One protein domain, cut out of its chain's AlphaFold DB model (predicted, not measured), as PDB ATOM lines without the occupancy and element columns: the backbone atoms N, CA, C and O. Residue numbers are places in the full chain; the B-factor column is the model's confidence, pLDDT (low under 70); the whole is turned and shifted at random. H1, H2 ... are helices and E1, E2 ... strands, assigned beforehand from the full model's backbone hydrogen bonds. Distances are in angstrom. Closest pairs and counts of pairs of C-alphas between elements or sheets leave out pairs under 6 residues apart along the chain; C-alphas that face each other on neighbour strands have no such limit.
ATOM      1  N   ILE A   2      52.802  31.003 -19.520       87.00
ATOM      2  CA  ILE A   2      53.472  32.285 -19.249       87.00
ATOM      3  C   ILE A   2      54.702  32.381 -20.151       87.00
ATOM      4  O   ILE A   2      55.613  31.564 -20.014       87.00
ATOM      5  N   LEU A   3      54.721  33.342 -21.070       86.94
ATOM      6  CA  LEU A   3      55.879  33.620 -21.919       86.94
ATOM      7  C   LEU A   3      56.669  34.786 -21.327       86.94
ATOM      8  O   LEU A   3      56.097  35.818 -20.976       86.94
ATOM      9  N   LYS A   4      57.985  34.591 -21.224       89.00
ATOM     10  CA  LYS A   4      58.943  35.614 -20.809       89.00
ATOM     11  C   LYS A   4      59.902  35.889 -21.959       89.00
ATOM     12  O   LYS A   4      60.496  34.951 -22.492       89.00
ATOM     13  N   GLY A   5      60.068  37.156 -22.304       86.62
ATOM     14  CA  GLY A   5      60.882  37.626 -23.418       86.62
ATOM     15  C   GLY A   5      60.065  38.049 -24.641       86.62
ATOM     16  O   GLY A   5      58.917  37.649 -24.839       86.62
ATOM     17  N   ASN A   6      60.696  38.868 -25.481       90.81
ATOM     18  CA  ASN A   6      60.099  39.365 -26.716       90.81
ATOM     19  C   ASN A   6      60.130  38.290 -27.801       90.81
ATOM     20  O   ASN A   6      61.176  37.699 -28.071       90.81
ATOM     21  N   ILE A   7      58.988  38.075 -28.451       93.19
ATOM     22  CA  ILE A   7      58.852  37.148 -29.573       93.19
ATOM     23  C   ILE A   7      58.673  37.972 -30.838       93.19
ATOM     24  O   ILE A   7      57.684  38.684 -30.995       93.19
ATOM     25  N   VAL A   8      59.626  37.851 -31.754       93.31
ATOM     26  CA  VAL A   8      59.559  38.485 -33.069       93.31
ATOM     27  C   VAL A   8      59.232  37.425 -34.111       93.31
ATOM     28  O   VAL A   8      59.982  36.468 -34.295       93.31
ATOM     29  N   ILE A   9      58.102  37.597 -34.790       93.19
ATOM     30  CA  ILE A   9      57.648  36.735 -35.875       93.19
ATOM     31  C   ILE A   9      57.978  37.435 -37.196       93.19
ATOM     32  O   ILE A   9      57.271  38.343 -37.633       93.19
ATOM     33  N   SER A  10      59.071  37.006 -37.829       91.88
ATOM     34  CA  SER A  10      59.642  37.612 -39.043       91.88
ATOM     35  C   SER A  10      59.287  36.880 -40.346       91.88
ATOM     36  O   SER A  10      59.920  37.092 -41.382       91.88
ATOM     37  N   VAL A  11      58.249  36.039 -40.320       87.19
ATOM     38  CA  VAL A  11      57.732  35.282 -41.474       87.19
ATOM     39  C   VAL A  11      56.265  35.621 -41.734       87.19
ATOM     40  O   VAL A  11      55.537  35.947 -40.802       87.19
ATOM     41  N   ASN A  12      55.826  35.538 -42.995       90.25
ATOM     42  CA  ASN A  12      54.407  35.664 -43.338       90.25
ATOM     43  C   ASN A  12      53.639  34.467 -42.766       90.25
ATOM     44  O   ASN A  12      54.019  33.320 -43.013       90.25
ATOM     45  N   ILE A  13      52.552  34.730 -42.044       92.81
ATOM     46  CA  ILE A  13      51.726  33.699 -41.412       92.81
ATOM     47  C   ILE A  13      50.288  33.810 -41.922       92.81
ATOM     48  O   ILE A  13      49.685  34.881 -41.933       92.81
ATOM     49  N   SER A  14      49.708  32.688 -42.350       90.69
ATOM     50  CA  SER A  14      48.294  32.643 -42.740       90.69
ATOM     51  C   SER A  14      47.355  32.702 -41.534       90.69
ATOM     52  O   SER A  14      46.268  33.268 -41.631       90.69
ATOM     53  N   GLU A  15      47.770  32.120 -40.408       94.25
ATOM     54  CA  GLU A  15      46.995  32.054 -39.172       94.25
ATOM     55  C   GLU A  15      47.899  31.953 -37.937       94.25
ATOM     56  O   GLU A  15      48.798  31.112 -37.887       94.25
ATOM     57  N   ALA A  16      47.655  32.802 -36.942       93.94
ATOM     58  CA  ALA A  16      48.288  32.750 -35.631       93.94
ATOM     59  C   ALA A  16      47.210  32.640 -34.551       93.94
ATOM     60  O   ALA A  16      46.292  33.452 -34.521       93.94
ATOM     61  N   ALA A  17      47.333  31.660 -33.656       94.50
ATOM     62  CA  ALA A  17      46.399  31.456 -32.554       94.50
ATOM     63  C   ALA A  17      47.149  31.439 -31.217       94.50
ATOM     64  O   ALA A  17      48.054  30.626 -31.010       94.50
ATOM     65  N   PHE A  18      46.770  32.328 -30.302       93.50
ATOM     66  CA  PHE A  18      47.322  32.424 -28.955       93.50
ATOM     67  C   PHE A  18      46.240  32.076 -27.941       93.50
ATOM     68  O   PHE A  18      45.440  32.921 -27.548       93.50
ATOM     69  N   LEU A  19      46.240  30.814 -27.512       93.12
ATOM     70  CA  LEU A  19      45.249  30.266 -26.590       93.12
ATOM     71  C   LEU A  19      45.846  30.157 -25.182       93.12
ATOM     72  O   LEU A  19      46.883  29.514 -24.990       93.12
ATOM     73  N   ASN A  20      45.189  30.745 -24.182       91.12
ATOM     74  CA  ASN A  20      45.627  30.776 -22.785       91.12
ATOM     75  C   ASN A  20      47.053  31.322 -22.608       91.12
ATOM     76  O   ASN A  20      47.856  30.759 -21.849       91.12
ATOM     77  N   VAL A  21      47.416  32.371 -23.345       90.50
ATOM     78  CA  VAL A  21      48.766  32.942 -23.319       90.50
ATOM     79  C   VAL A  21      48.798  34.177 -22.432       90.50
ATOM     80  O   VAL A  21      48.064  35.131 -22.650       90.50
ATOM     81  N   THR A  22      49.705  34.180 -21.459       90.50
ATOM     82  CA  THR A  22      50.002  35.335 -20.615       90.50
ATOM     83  C   THR A  22      51.448  35.753 -20.860       90.50
ATOM     84  O   THR A  22      52.369  34.978 -20.612       90.50
ATOM     85  N   LEU A  23      51.668  36.952 -21.377       90.25
ATOM     86  CA  LEU A  23      52.982  37.578 -21.447       90.25
ATOM     87  C   LEU A  23      53.266  38.266 -20.112       90.25
ATOM     88  O   LEU A  23      52.351  38.811 -19.491       90.25
ATOM     89  N   ASP A  24      54.520  38.246 -19.661       88.75
ATOM     90  CA  ASP A  24      54.911  39.148 -18.575       88.75
ATOM     91  C   ASP A  24      54.816  40.624 -19.014       88.75
ATOM     92  O   ASP A  24      54.742  40.928 -20.206       88.75
ATOM     93  N   GLU A  25      54.813  41.553 -18.054       84.19
ATOM     94  CA  GLU A  25      54.626  42.994 -18.305       84.19
ATOM     95  C   GLU A  25      55.652  43.601 -19.280       84.19
ATOM     96  O   GLU A  25      55.396  44.642 -19.882       84.19
ATOM     97  N   THR A  26      56.807  42.950 -19.442       87.44
ATOM     98  CA  THR A  26      57.914  43.399 -20.297       87.44
ATOM     99  C   THR A  26      57.981  42.682 -21.643       87.44
ATOM    100  O   THR A  26      58.797  43.052 -22.486       87.44
ATOM    101  N   SER A  27      57.155  41.657 -21.847       91.56
ATOM    102  CA  SER A  27      57.189  40.789 -23.019       91.56
ATOM    103  C   SER A  27      56.226  41.274 -24.094       91.56
ATOM    104  O   SER A  27      55.053  41.551 -23.837       91.56
ATOM    105  N   LEU A  28      56.723  41.323 -25.327       92.06
ATOM    106  CA  LEU A  28      55.989  41.765 -26.507       92.06
ATOM    107  C   LEU A  28      56.059  40.709 -27.613       92.06
ATOM    108  O   LEU A  28      57.145  40.265 -27.991       92.06
ATOM    109  N   ILE A  29      54.907  40.358 -28.187       92.69
ATOM    110  CA  ILE A  29      54.845  39.637 -29.465       92.69
ATOM    111  C   ILE A  29      54.771  40.669 -30.593       92.69
ATOM    112  O   ILE A  29      53.863  41.495 -30.609       92.69
ATOM    113  N   THR A  30      55.702  40.626 -31.546       93.44
ATOM    114  CA  THR A  30      55.709  41.513 -32.723       93.44
ATOM    115  C   THR A  30      55.620  40.715 -34.020       93.44
ATOM    116  O   THR A  30      56.474  39.869 -34.285       93.44
ATOM    117  N   PHE A  31      54.627  41.020 -34.857       93.19
ATOM    118  CA  PHE A  31      54.536  40.545 -36.239       93.19
ATOM    119  C   PHE A  31      55.260  41.519 -37.176       93.19
ATOM    120  O   PHE A  31      54.718  42.554 -37.562       93.19
ATOM    121  N   GLU A  32      56.495  41.197 -37.567       90.94
ATOM    122  CA  GLU A  32      57.261  41.994 -38.544       90.94
ATOM    123  C   GLU A  32      56.799  41.771 -39.991       90.94
ATOM    124  O   GLU A  32      57.234  42.471 -40.906       90.94
ATOM    125  N   LYS A  33      55.941  40.784 -40.228       91.75
ATOM    126  CA  LYS A  33      55.430  40.393 -41.543       91.75
ATOM    127  C   LYS A  33      53.908  40.248 -41.503       91.75
ATOM    128  O   LYS A  33      53.293  40.469 -40.463       91.75
ATOM    129  N   GLU A  34      53.299  39.931 -42.643       90.88
ATOM    130  CA  GLU A  34      51.842  39.828 -42.746       90.88
ATOM    131  C   GLU A  34      51.291  38.659 -41.914       90.88
ATOM    132  O   GLU A  34      51.879  37.574 -41.865       90.88
ATOM    133  N   CYS A  35      50.131  38.882 -41.292       94.00
ATOM    134  CA  CYS A  35      49.342  37.874 -40.595       94.00
ATOM    135  C   CYS A  35      47.907  37.945 -41.119       94.00
ATOM    136  O   CYS A  35      47.209  38.928 -40.872       94.00
ATOM    137  N   ALA A  36      47.471  36.935 -41.871       91.44
ATOM    138  CA  ALA A  36      46.143  36.975 -42.477       91.44
ATOM    139  C   ALA A  36      45.029  36.671 -41.465       91.44
ATOM    140  O   ALA A  36      43.944  37.229 -41.585       91.44
ATOM    141  N   SER A  37      45.265  35.815 -40.469       94.50
ATOM    142  CA  SER A  37      44.263  35.474 -39.454       94.50
ATOM    143  C   SER A  37      44.874  35.456 -38.061       94.50
ATOM    144  O   SER A  37      45.943  34.881 -37.879       94.50
ATOM    145  N   LEU A  38      44.200  36.047 -37.079       95.31
ATOM    146  CA  LEU A  38      44.670  36.097 -35.699       95.31
ATOM    147  C   LEU A  38      43.558  35.667 -34.740       95.31
ATOM    148  O   LEU A  38      42.469  36.223 -34.791       95.31
ATOM    149  N   ASP A  39      43.838  34.698 -33.876       94.25
ATOM    150  CA  ASP A  39      42.944  34.229 -32.814       94.25
ATOM    151  C   ASP A  39      43.617  34.437 -31.451       94.25
ATOM    152  O   ASP A  39      44.738  33.984 -31.217       94.25
ATOM    153  N   LEU A  40      42.963  35.178 -30.566       93.56
ATOM    154  CA  LEU A  40      43.418  35.494 -29.219       93.56
ATOM    155  C   LEU A  40      42.381  34.972 -28.235       93.56
ATOM    156  O   LEU A  40      41.360  35.617 -28.052       93.56
ATOM    157  N   ASP A  41      42.642  33.854 -27.565       91.12
ATOM    158  CA  ASP A  41      41.731  33.292 -26.562       91.12
ATOM    159  C   ASP A  41      42.389  33.287 -25.188       91.12
ATOM    160  O   ASP A  41      43.468  32.715 -25.013       91.12
ATOM    161  N   MET A  42      41.771  33.945 -24.208       89.12
ATOM    162  CA  MET A  42      42.337  34.170 -22.874       89.12
ATOM    163  C   MET A  42      43.770  34.724 -22.950       89.12
ATOM    164  O   MET A  42      44.664  34.319 -22.200       89.12
ATOM    165  N   PHE A  43      44.000  35.616 -23.919       90.12
ATOM    166  CA  PHE A  43      45.282  36.275 -24.126       90.12
ATOM    167  C   PHE A  43      45.436  37.450 -23.156       90.12
ATOM    168  O   PHE A  43      44.558  38.305 -23.040       90.12
ATOM    169  N   THR A  44      46.590  37.536 -22.506       86.75
ATOM    170  CA  THR A  44      46.965  38.650 -21.633       86.75
ATOM    171  C   THR A  44      48.386  39.054 -21.980       86.75
ATOM    172  O   THR A  44      49.315  38.310 -21.696       86.75
ATOM    173  N   GLY A  45      48.602  40.205 -22.607       86.12
ATOM    174  CA  GLY A  45      49.958  40.623 -22.971       86.12
ATOM    175  C   GLY A  45      49.997  41.749 -23.988       86.12
ATOM    176  O   GLY A  45      48.949  42.240 -24.405       86.12
ATOM    177  N   GLN A  46      51.204  42.156 -24.388       87.38
ATOM    178  CA  GLN A  46      51.407  43.110 -25.474       87.38
ATOM    179  C   GLN A  46      51.573  42.384 -26.819       87.38
ATOM    180  O   GLN A  46      52.385  41.466 -26.952       87.38
ATOM    181  N   LEU A  47      50.831  42.827 -27.832       92.25
ATOM    182  CA  LEU A  47      50.935  42.324 -29.200       92.25
ATOM    183  C   LEU A  47      50.971  43.510 -30.164       92.25
ATOM    184  O   LEU A  47      50.127  44.397 -30.093       92.25
ATOM    185  N   ASN A  48      51.958  43.526 -31.053       90.62
ATOM    186  CA  ASN A  48      52.132  44.563 -32.060       90.62
ATOM    187  C   ASN A  48      52.190  43.935 -33.457       90.62
ATOM    188  O   ASN A  48      52.875  42.937 -33.675       90.62
ATOM    189  N   ALA A  49      51.483  44.529 -34.410       92.19
ATOM    190  CA  ALA A  49      51.395  44.040 -35.782       92.19
ATOM    191  C   ALA A  49      51.615  45.188 -36.785       92.19
ATOM    192  O   ALA A  49      50.726  45.495 -37.576       92.19
ATOM    193  N   PRO A  50      52.788  45.856 -36.755       89.62
ATOM    194  CA  PRO A  50      53.012  47.119 -37.465       89.62
ATOM    195  C   PRO A  50      52.886  47.012 -38.991       89.62
ATOM    196  O   PRO A  50      52.592  48.007 -39.645       89.62
ATOM    197  N   ASN A  51      53.101  45.819 -39.554       89.44
ATOM    198  CA  ASN A  51      53.053  45.575 -40.997       89.44
ATOM    199  C   ASN A  51      51.773  44.860 -41.453       89.44
ATOM    200  O   ASN A  51      51.648  44.528 -42.630       89.44
ATOM    201  N   VAL A  52      50.820  44.607 -40.551       92.06
ATOM    202  CA  VAL A  52      49.536  43.999 -40.913       92.06
ATOM    203  C   VAL A  52      48.557  45.112 -41.264       92.06
ATOM    204  O   VAL A  52      48.080  45.838 -40.399       92.06
ATOM    205  N   THR A  53      48.260  45.261 -42.553       89.00
ATOM    206  CA  THR A  53      47.340  46.300 -43.042       89.00
ATOM    207  C   THR A  53      45.873  45.876 -43.004       89.00
ATOM    208  O   THR A  53      45.001  46.740 -43.034       89.00
ATOM    209  N   ALA A  54      45.595  44.567 -42.984       89.38
ATOM    210  CA  ALA A  54      44.262  44.000 -42.802       89.38
ATOM    211  C   ALA A  54      44.328  42.521 -42.374       89.38
ATOM    212  O   ALA A  54      45.227  41.795 -42.799       89.38
ATOM    213  N   PHE A  55      43.337  42.059 -41.612       90.69
ATOM    214  CA  PHE A  55      43.089  40.646 -41.325       90.69
ATOM    215  C   PHE A  55      41.995  40.089 -42.248       90.69
ATOM    216  O   PHE A  55      40.986  40.735 -42.500       90.69
ATOM    217  N   ASN A  56      42.122  38.845 -42.700       88.38
ATOM    218  CA  ASN A  56      41.000  38.049 -43.201       88.38
ATOM    219  C   ASN A  56      40.086  37.587 -42.056       88.38
ATOM    220  O   ASN A  56      38.873  37.487 -42.239       88.38
ATOM    221  N   LYS A  57      40.662  37.293 -40.886       89.88
ATOM    222  CA  LYS A  57      39.934  36.830 -39.702       89.88
ATOM    223  C   LYS A  57      40.623  37.325 -38.427       89.88
ATOM    224  O   LYS A  57      41.817  37.113 -38.272       89.88
ATOM    225  N   LEU A  58      39.892  37.956 -37.519       92.69
ATOM    226  CA  LEU A  58      40.386  38.344 -36.198       92.69
ATOM    227  C   LEU A  58      39.397  37.847 -35.137       92.69
ATOM    228  O   LEU A  58      38.254  38.299 -35.103       92.69
ATOM    229  N   GLU A  59      39.816  36.898 -34.307       90.25
ATOM    230  CA  GLU A  59      39.040  36.370 -33.184       90.25
ATOM    231  C   GLU A  59      39.687  36.782 -31.865       90.25
ATOM    232  O   GLU A  59      40.895  36.662 -31.694       90.25
ATOM    233  N   VAL A  60      38.893  37.331 -30.951       89.81
ATOM    234  CA  VAL A  60      39.362  37.839 -29.660       89.81
ATOM    235  C   VAL A  60      38.381  37.388 -28.582       89.81
ATOM    236  O   VAL A  60      37.257  37.877 -28.510       89.81
ATOM    237  N   ASN A  61      38.792  36.443 -27.749       87.00
ATOM    238  CA  ASN A  61      37.992  35.776 -26.733       87.00
ATOM    239  C   ASN A  61      38.652  35.941 -25.353       87.00
ATOM    240  O   ASN A  61      39.836  35.666 -25.196       87.00
ATOM    241  N   ASP A  62      37.913  36.409 -24.343       83.31
ATOM    242  CA  ASP A  62      38.369  36.496 -22.939       83.31
ATOM    243  C   ASP A  62      39.709  37.259 -22.729       83.31
ATOM    244  O   ASP A  62      40.500  36.956 -21.833       83.31
ATOM    245  N   VAL A  63      39.980  38.277 -23.554       81.69
ATOM    246  CA  VAL A  63      41.223  39.070 -23.504       81.69
ATOM    247  C   VAL A  63      41.132  40.198 -22.471       81.69
ATOM    248  O   VAL A  63      40.175  40.975 -22.468       81.69
ATOM    249  N   LYS A  64      42.153  40.300 -21.607       70.94
ATOM    250  CA  LYS A  64      42.263  41.301 -20.526       70.94
ATOM    251  C   LYS A  64      43.506  42.175 -20.727       70.94
ATOM    252  O   LYS A  64      44.584  41.749 -20.311       70.94
ATOM    253  N   ASN A  65      43.408  43.350 -21.368       65.69
ATOM    254  CA  ASN A  65      44.464  44.380 -21.285       65.69
ATOM    255  C   ASN A  65      44.105  45.737 -21.928       65.69
ATOM    256  O   ASN A  65      43.611  45.775 -23.054       65.69
ATOM    257  N   ASP A  66      44.497  46.837 -21.276       61.56
ATOM    258  CA  ASP A  66      43.878  48.162 -21.464       61.56
ATOM    259  C   ASP A  66      44.578  49.158 -22.401       61.56
ATOM    260  O   ASP A  66      43.978  50.163 -22.763       61.56
ATOM    261  N   LEU A  67      45.827  48.949 -22.836       56.12
ATOM    262  CA  LEU A  67      46.560  50.038 -23.523       56.12
ATOM    263  C   LEU A  67      47.035  49.743 -24.951       56.12
ATOM    264  O   LEU A  67      47.316  50.686 -25.689       56.12
ATOM    265  N   LEU A  68      47.097  48.478 -25.384       64.00
ATOM    266  CA  LEU A  68      47.739  48.118 -26.662       64.00
ATOM    267  C   LEU A  68      46.933  47.186 -27.577       64.00
ATOM    268  O   LEU A  68      47.317  47.021 -28.729       64.00
ATOM    269  N   LEU A  69      45.776  46.660 -27.150       69.94
ATOM    270  CA  LEU A  69      44.833  46.065 -28.112       69.94
ATOM    271  C   LEU A  69      44.270  47.110 -29.077       69.94
ATOM    272  O   LEU A  69      43.855  46.763 -30.174       69.94
ATOM    273  N   SER A  70      44.281  48.387 -28.701       70.00
ATOM    274  CA  SER A  70      43.799  49.483 -29.540       70.00
ATOM    275  C   SER A  70      44.490  49.538 -30.906       70.00
ATOM    276  O   SER A  70      43.815  49.731 -31.916       70.00
ATOM    277  N   SER A  71      45.808  49.305 -30.963       77.50
ATOM    278  CA  SER A  71      46.552  49.271 -32.226       77.50
ATOM    279  C   SER A  71      46.139  48.073 -33.078       77.50
ATOM    280  O   SER A  71      45.879  48.239 -34.267       77.50
ATOM    281  N   LEU A  72      45.971  46.896 -32.472       85.38
ATOM    282  CA  LEU A  72      45.523  45.691 -33.168       85.38
ATOM    283  C   LEU A  72      44.091  45.826 -33.705       85.38
ATOM    284  O   LEU A  72      43.820  45.487 -34.851       85.38
ATOM    285  N   LEU A  73      43.182  46.348 -32.880       81.31
ATOM    286  CA  LEU A  73      41.764  46.520 -33.201       81.31
ATOM    287  C   LEU A  73      41.509  47.663 -34.200       81.31
ATOM    288  O   LEU A  73      40.421  47.749 -34.766       81.31
ATOM    289  N   SER A  74      42.504  48.528 -34.431       78.88
ATOM    290  CA  SER A  74      42.480  49.543 -35.495       78.88
ATOM    291  C   SER A  74      42.860  49.005 -36.878       78.88
ATOM    292  O   SER A  74      42.690  49.706 -37.877       78.88
ATOM    293  N   ILE A  75      43.348  47.766 -36.956       84.94
ATOM    294  CA  ILE A  75      43.632  47.099 -38.224       84.94
ATOM    295  C   ILE A  75      42.303  46.564 -38.792       84.94
ATOM    296  O   ILE A  75      41.601  45.818 -38.104       84.94
ATOM    297  N   PRO A  76      41.927  46.906 -40.039       79.88
ATOM    298  CA  PRO A  76      40.726  46.379 -40.686       79.88
ATOM    299  C   PRO A  76      40.693  44.844 -40.694       79.88
ATOM    300  O   PRO A  76      41.702  44.217 -41.000       79.88
ATOM    301  N   ALA A  77      39.542  44.224 -40.432       83.12
ATOM    302  CA  ALA A  77      39.379  42.770 -40.508       83.12
ATOM    303  C   ALA A  77      38.200  42.405 -41.415       83.12
ATOM    304  O   ALA A  77      37.127  42.968 -41.276       83.12
ATOM    305  N   LYS A  78      38.351  41.446 -42.331       77.25
ATOM    306  CA  LYS A  78      37.251  40.955 -43.169       77.25
ATOM    307  C   LYS A  78      36.205  40.232 -42.320       77.25
ATOM    308  O   LYS A  78      35.028  40.544 -42.439       77.25
ATOM    309  N   ASN A  79      36.645  39.336 -41.434       73.88
ATOM    310  CA  ASN A  79      35.804  38.645 -40.459       73.88
ATOM    311  C   ASN A  79      36.293  38.956 -39.039       73.88
ATOM    312  O   ASN A  79      37.446  38.671 -38.728       73.88
ATOM    313  N   TYR A  80      35.440  39.496 -38.170       82.94
ATOM    314  CA  TYR A  80      35.781  39.762 -36.767       82.94
ATOM    315  C   TYR A  80      34.832  39.047 -35.803       82.94
ATOM    316  O   TYR A  80      33.613  39.222 -35.902       82.94
ATOM    317  N   THR A  81      35.384  38.299 -34.845       77.56
ATOM    318  CA  THR A  81      34.633  37.675 -33.745       77.56
ATOM    319  C   THR A  81      35.203  38.131 -32.405       77.56
ATOM    320  O   THR A  81      36.365  37.882 -32.119       77.56
ATOM    321  N   GLY A  82      34.393  38.767 -31.561       80.81
ATOM    322  CA  GLY A  82      34.811  39.186 -30.218       80.81
ATOM    323  C   GLY A  82      33.917  38.579 -29.138       80.81
ATOM    324  O   GLY A  82      32.700  38.776 -29.200       80.81
ATOM    325  N   THR A  83      34.481  37.886 -28.143       74.00
ATOM    326  CA  THR A  83      33.751  37.409 -26.957       74.00
ATOM    327  C   THR A  83      34.448  37.816 -25.655       74.00
ATOM    328  O   THR A  83      35.660  37.721 -25.533       74.00
ATOM    329  N   ARG A  84      33.676  38.310 -24.673       69.88
ATOM    330  CA  ARG A  84      34.149  38.667 -23.312       69.88
ATOM    331  C   ARG A  84      35.442  39.508 -23.257       69.88
ATOM    332  O   ARG A  84      36.369  39.209 -22.513       69.88
ATOM    333  N   MET A  85      35.515  40.567 -24.051       69.19
ATOM    334  CA  MET A  85      36.648  41.494 -24.004       69.19
ATOM    335  C   MET A  85      36.430  42.537 -22.906       69.19
ATOM    336  O   MET A  85      35.324  43.063 -22.785       69.19
ATOM    337  N   VAL A  86      37.481  42.869 -22.159       63.97
ATOM    338  CA  VAL A  86      37.522  44.059 -21.292       63.97
ATOM    339  C   VAL A  86      38.373  45.100 -22.013       63.97
ATOM    340  O   VAL A  86      39.513  44.809 -22.371       63.97
ATOM    341  N   LEU A  87      37.796  46.264 -22.312       65.12
ATOM    342  CA  LEU A  87      38.458  47.331 -23.068       65.12
ATOM    343  C   LEU A  87      38.363  48.644 -22.284       65.12
ATOM    344  O   LEU A  87      37.279  49.233 -22.257       65.12
ATOM    345  N   ASP A  88      39.473  49.153 -21.740       57.97
ATOM    346  CA  ASP A  88      39.541  50.550 -21.295       57.97
ATOM    347  C   ASP A  88      40.031  51.507 -22.386       57.97
ATOM    348  O   ASP A  88      41.031  51.280 -23.060       57.97
ATOM    349  N   ASN A  89      39.329  52.633 -22.550       54.66
ATOM    350  CA  ASN A  89      39.696  53.768 -23.405       54.66
ATOM    351  C   ASN A  89      40.022  53.440 -24.881       54.66
ATOM    352  O   ASN A  89      40.711  54.212 -25.554       54.66
ATOM    353  N   VAL A  90      39.515  52.334 -25.438       53.56
ATOM    354  CA  VAL A  90      39.790  51.960 -26.835       53.56
ATOM    355  C   VAL A  90      38.791  52.604 -27.797       53.56
ATOM    356  O   VAL A  90      37.583  52.393 -27.708       53.56
ATOM    357  N   THR A  91      39.301  53.350 -28.784       49.22
ATOM    358  CA  THR A  91      38.493  53.773 -29.939       49.22
ATOM    359  C   THR A  91      38.559  52.695 -31.018       49.22
ATOM    360  O   THR A  91      39.618  52.457 -31.595       49.22
ATOM    361  N   PHE A  92      37.435  52.029 -31.279       50.97
ATOM    362  CA  PHE A  92      37.345  50.943 -32.254       50.97
ATOM    363  C   PHE A  92      37.041  51.501 -33.651       50.97
ATOM    364  O   PHE A  92      35.892  51.800 -33.966       50.97
ATOM    365  N   TYR A  93      38.066  51.651 -34.493       49.00
ATOM    366  CA  TYR A  93      37.900  51.985 -35.910       49.00
ATOM    367  C   TYR A  93      38.029  50.708 -36.730       49.00
ATOM    368  O   TYR A  93      39.132  50.336 -37.116       49.00
ATOM    369  N   CYS A  94      36.919  50.025 -36.999       48.84
ATOM    370  CA  CYS A  94      36.979  48.804 -37.792       48.84
ATOM    371  C   CYS A  94      36.087  48.897 -39.026       48.84
ATOM    372  O   CYS A  94      34.873  49.072 -38.939       48.84
ATOM    373  N   LYS A  95      36.724  48.775 -40.192       51.03
ATOM    374  CA  LYS A  95      36.069  48.631 -41.491       51.03
ATOM    375  C   LYS A  95      35.964  47.126 -41.759       51.03
ATOM    376  O   LYS A  95      36.924  46.531 -42.240       51.03
ATOM    377  N   VAL A  96      34.854  46.511 -41.341       54.06
ATOM    378  CA  VAL A  96      34.661  45.045 -41.346       54.06
ATOM    379  C   VAL A  96      33.676  44.634 -42.435       54.06
ATOM    380  O   VAL A  96      32.651  45.290 -42.593       54.06
ATOM    381  N   GLU A  97      33.956  43.549 -43.166       48.94
ATOM    382  CA  GLU A  97      32.990  42.961 -44.114       48.94
ATOM    383  C   GLU A  97      31.989  42.004 -43.425       48.94
ATOM    384  O   GLU A  97      30.867  41.854 -43.901       48.94
ATOM    385  N   GLN A  98      32.368  41.362 -42.308       50.31
ATOM    386  CA  GLN A  98      31.522  40.505 -41.462       50.31
ATOM    387  C   GLN A  98      31.906  40.609 -39.972       50.31
ATOM    388  O   GLN A  98      32.983  40.172 -39.565       50.31
ATOM    389  N   THR A  99      31.003  41.112 -39.126       54.59
ATOM    390  CA  THR A  99      31.224  41.228 -37.670       54.59
ATOM    391  C   THR A  99      30.262  40.319 -36.907       54.59
ATOM    392  O   THR A  99      29.048  40.468 -37.021       54.59
ATOM    393  N   LYS A 100      30.778  39.402 -36.081       50.72
ATOM    394  CA  LYS A 100      30.003  38.678 -35.060       50.72
ATOM    395  C   LYS A 100      30.537  39.038 -33.678       50.72
ATOM    396  O   LYS A 100      31.397  38.352 -33.132       50.72
ATOM    397  N   LEU A 101      30.020  40.113 -33.094       51.66
ATOM    398  CA  LEU A 101      30.331  40.461 -31.711       51.66
ATOM    399  C   LEU A 101      29.381  39.693 -30.778       51.66
ATOM    400  O   LEU A 101      28.180  39.926 -30.781       51.66
ATOM    401  N   ARG A 102      29.899  38.751 -29.989       48.31
ATOM    402  CA  ARG A 102      29.144  38.054 -28.932       48.31
ATOM    403  C   ARG A 102      29.765  38.430 -27.589       48.31
ATOM    404  O   ARG A 102      30.382  37.600 -26.928       48.31
ATOM    405  N   SER A 103      29.691  39.701 -27.210       50.09
ATOM    406  CA  SER A 103      30.417  40.212 -26.044       50.09
ATOM    407  C   SER A 103      29.508  40.615 -24.887       50.09
ATOM    408  O   SER A 103      28.513  41.301 -25.074       50.09
ATOM    409  N   TYR A 104      29.938  40.257 -23.679       41.66
ATOM    410  CA  TYR A 104      29.719  41.018 -22.453       41.66
ATOM    411  C   TYR A 104      30.977  41.888 -22.306       41.66
ATOM    412  O   TYR A 104      32.053  41.332 -22.098       41.66
ATOM    413  N   ILE A 105      30.879  43.200 -22.551       47.09
ATOM    414  CA  ILE A 105      32.002  44.132 -22.367       47.09
ATOM    415  C   ILE A 105      31.782  44.833 -21.027       47.09
ATOM    416  O   ILE A 105      30.838  45.609 -20.888       47.09
ATOM    417  N   GLU A 106      32.623  44.548 -20.037       41.47
ATOM    418  CA  GLU A 106      32.734  45.396 -18.850       41.47
ATOM    419  C   GLU A 106      33.683  46.547 -19.177       41.47
ATOM    420  O   GLU A 106      34.779  46.334 -19.687       41.47
ATOM    421  N   SER A 107      33.219  47.771 -18.947       44.09
ATOM    422  CA  SER A 107      33.952  49.010 -19.192       44.09
ATOM    423  C   SER A 107      33.790  49.893 -17.968       44.09
ATOM    424  O   SER A 107      32.671  50.025 -17.461       44.09
ATOM    425  N   ASP A 108      34.862  50.563 -17.549       45.50
ATOM    426  CA  ASP A 108      34.754  51.659 -16.592       45.50
ATOM    427  C   ASP A 108      34.009  52.859 -17.212       45.50
ATOM    428  O   ASP A 108      33.916  53.018 -18.435       45.50
ATOM    429  N   ALA A 109      33.409  53.689 -16.354       44.59
ATOM    430  CA  ALA A 109      32.308  54.617 -16.661       44.59
ATOM    431  C   ALA A 109      32.586  55.750 -17.684       44.59
ATOM    432  O   ALA A 109      31.700  56.574 -17.914       44.59
ATOM    433  N   ASN A 110      33.770  55.810 -18.304       45.69
ATOM    434  CA  ASN A 110      34.207  56.925 -19.158       45.69
ATOM    435  C   ASN A 110      34.455  56.572 -20.638       45.69
ATOM    436  O   ASN A 110      34.787  57.464 -21.422       45.69
ATOM    437  N   ASN A 111      34.265  55.321 -21.065       42.50
ATOM    438  CA  ASN A 111      34.568  54.933 -22.446       42.50
ATOM    439  C   ASN A 111      33.410  55.254 -23.411       42.50
ATOM    440  O   ASN A 111      32.250  54.928 -23.160       42.50
ATOM    441  N   THR A 112      33.731  55.881 -24.549       42.88
ATOM    442  CA  THR A 112      32.798  56.146 -25.660       42.88
ATOM    443  C   THR A 112      33.231  55.360 -26.894       42.88
ATOM    444  O   THR A 112      34.285  55.638 -27.463       42.88
TER     445      THR A 112
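This is residues 2 to 112 of the 798 residues of the protein "Putative LRR containing protein" of Trachipleistophora hominis (UniProt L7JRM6). With little regular structure, the backbone winds as a solenoid of stacked turns: parallel sheet E2 E4 E6 E7 E8 makes one wall, parallel sheet E1 E3 E5, then H1, the other. The 111 printed residues, mostly strand by class with 43 in named elements, run E1 E2 E3 E4 E5 E6 H1 E7 E8. The whole is compact, radius of gyration of the C-alphas 13.2 A, spanning 38 by 32 by 20 A.

E1 is residues 7 to 9, from C-alpha 7 at (58.852, 37.148, -29.573); E2 16 to 19; E3 28 to 31; E4 37 to 41; E5 46 to 48; E6 55 to 61, 16.2 A; H1 69 to 73; E7 77 to 83, 15.6 A; E8 98 to 102, to C-alpha 102 at (29.144, 38.054, -28.932).

Within hydrogen-bond range are N 7 and O 28 of E1 and E3, 2.9 A, and N 58 and O 79 of E6 and E7, 2.8 A. E6, H1, E7 form a strand-helix-strand unit, parallel neighbours joined through a helix, its crossover right-handed. H1, its O i to N i+4 pair within range, only grazes both sheets.

The farthest C-alphas, Val 11 and Ala 109, are 40.4 A apart. The printed part has no cut; link E7 to E8 is long, 14 residues. pLDDT is under 70 at 65 to 69 and 84 to 112.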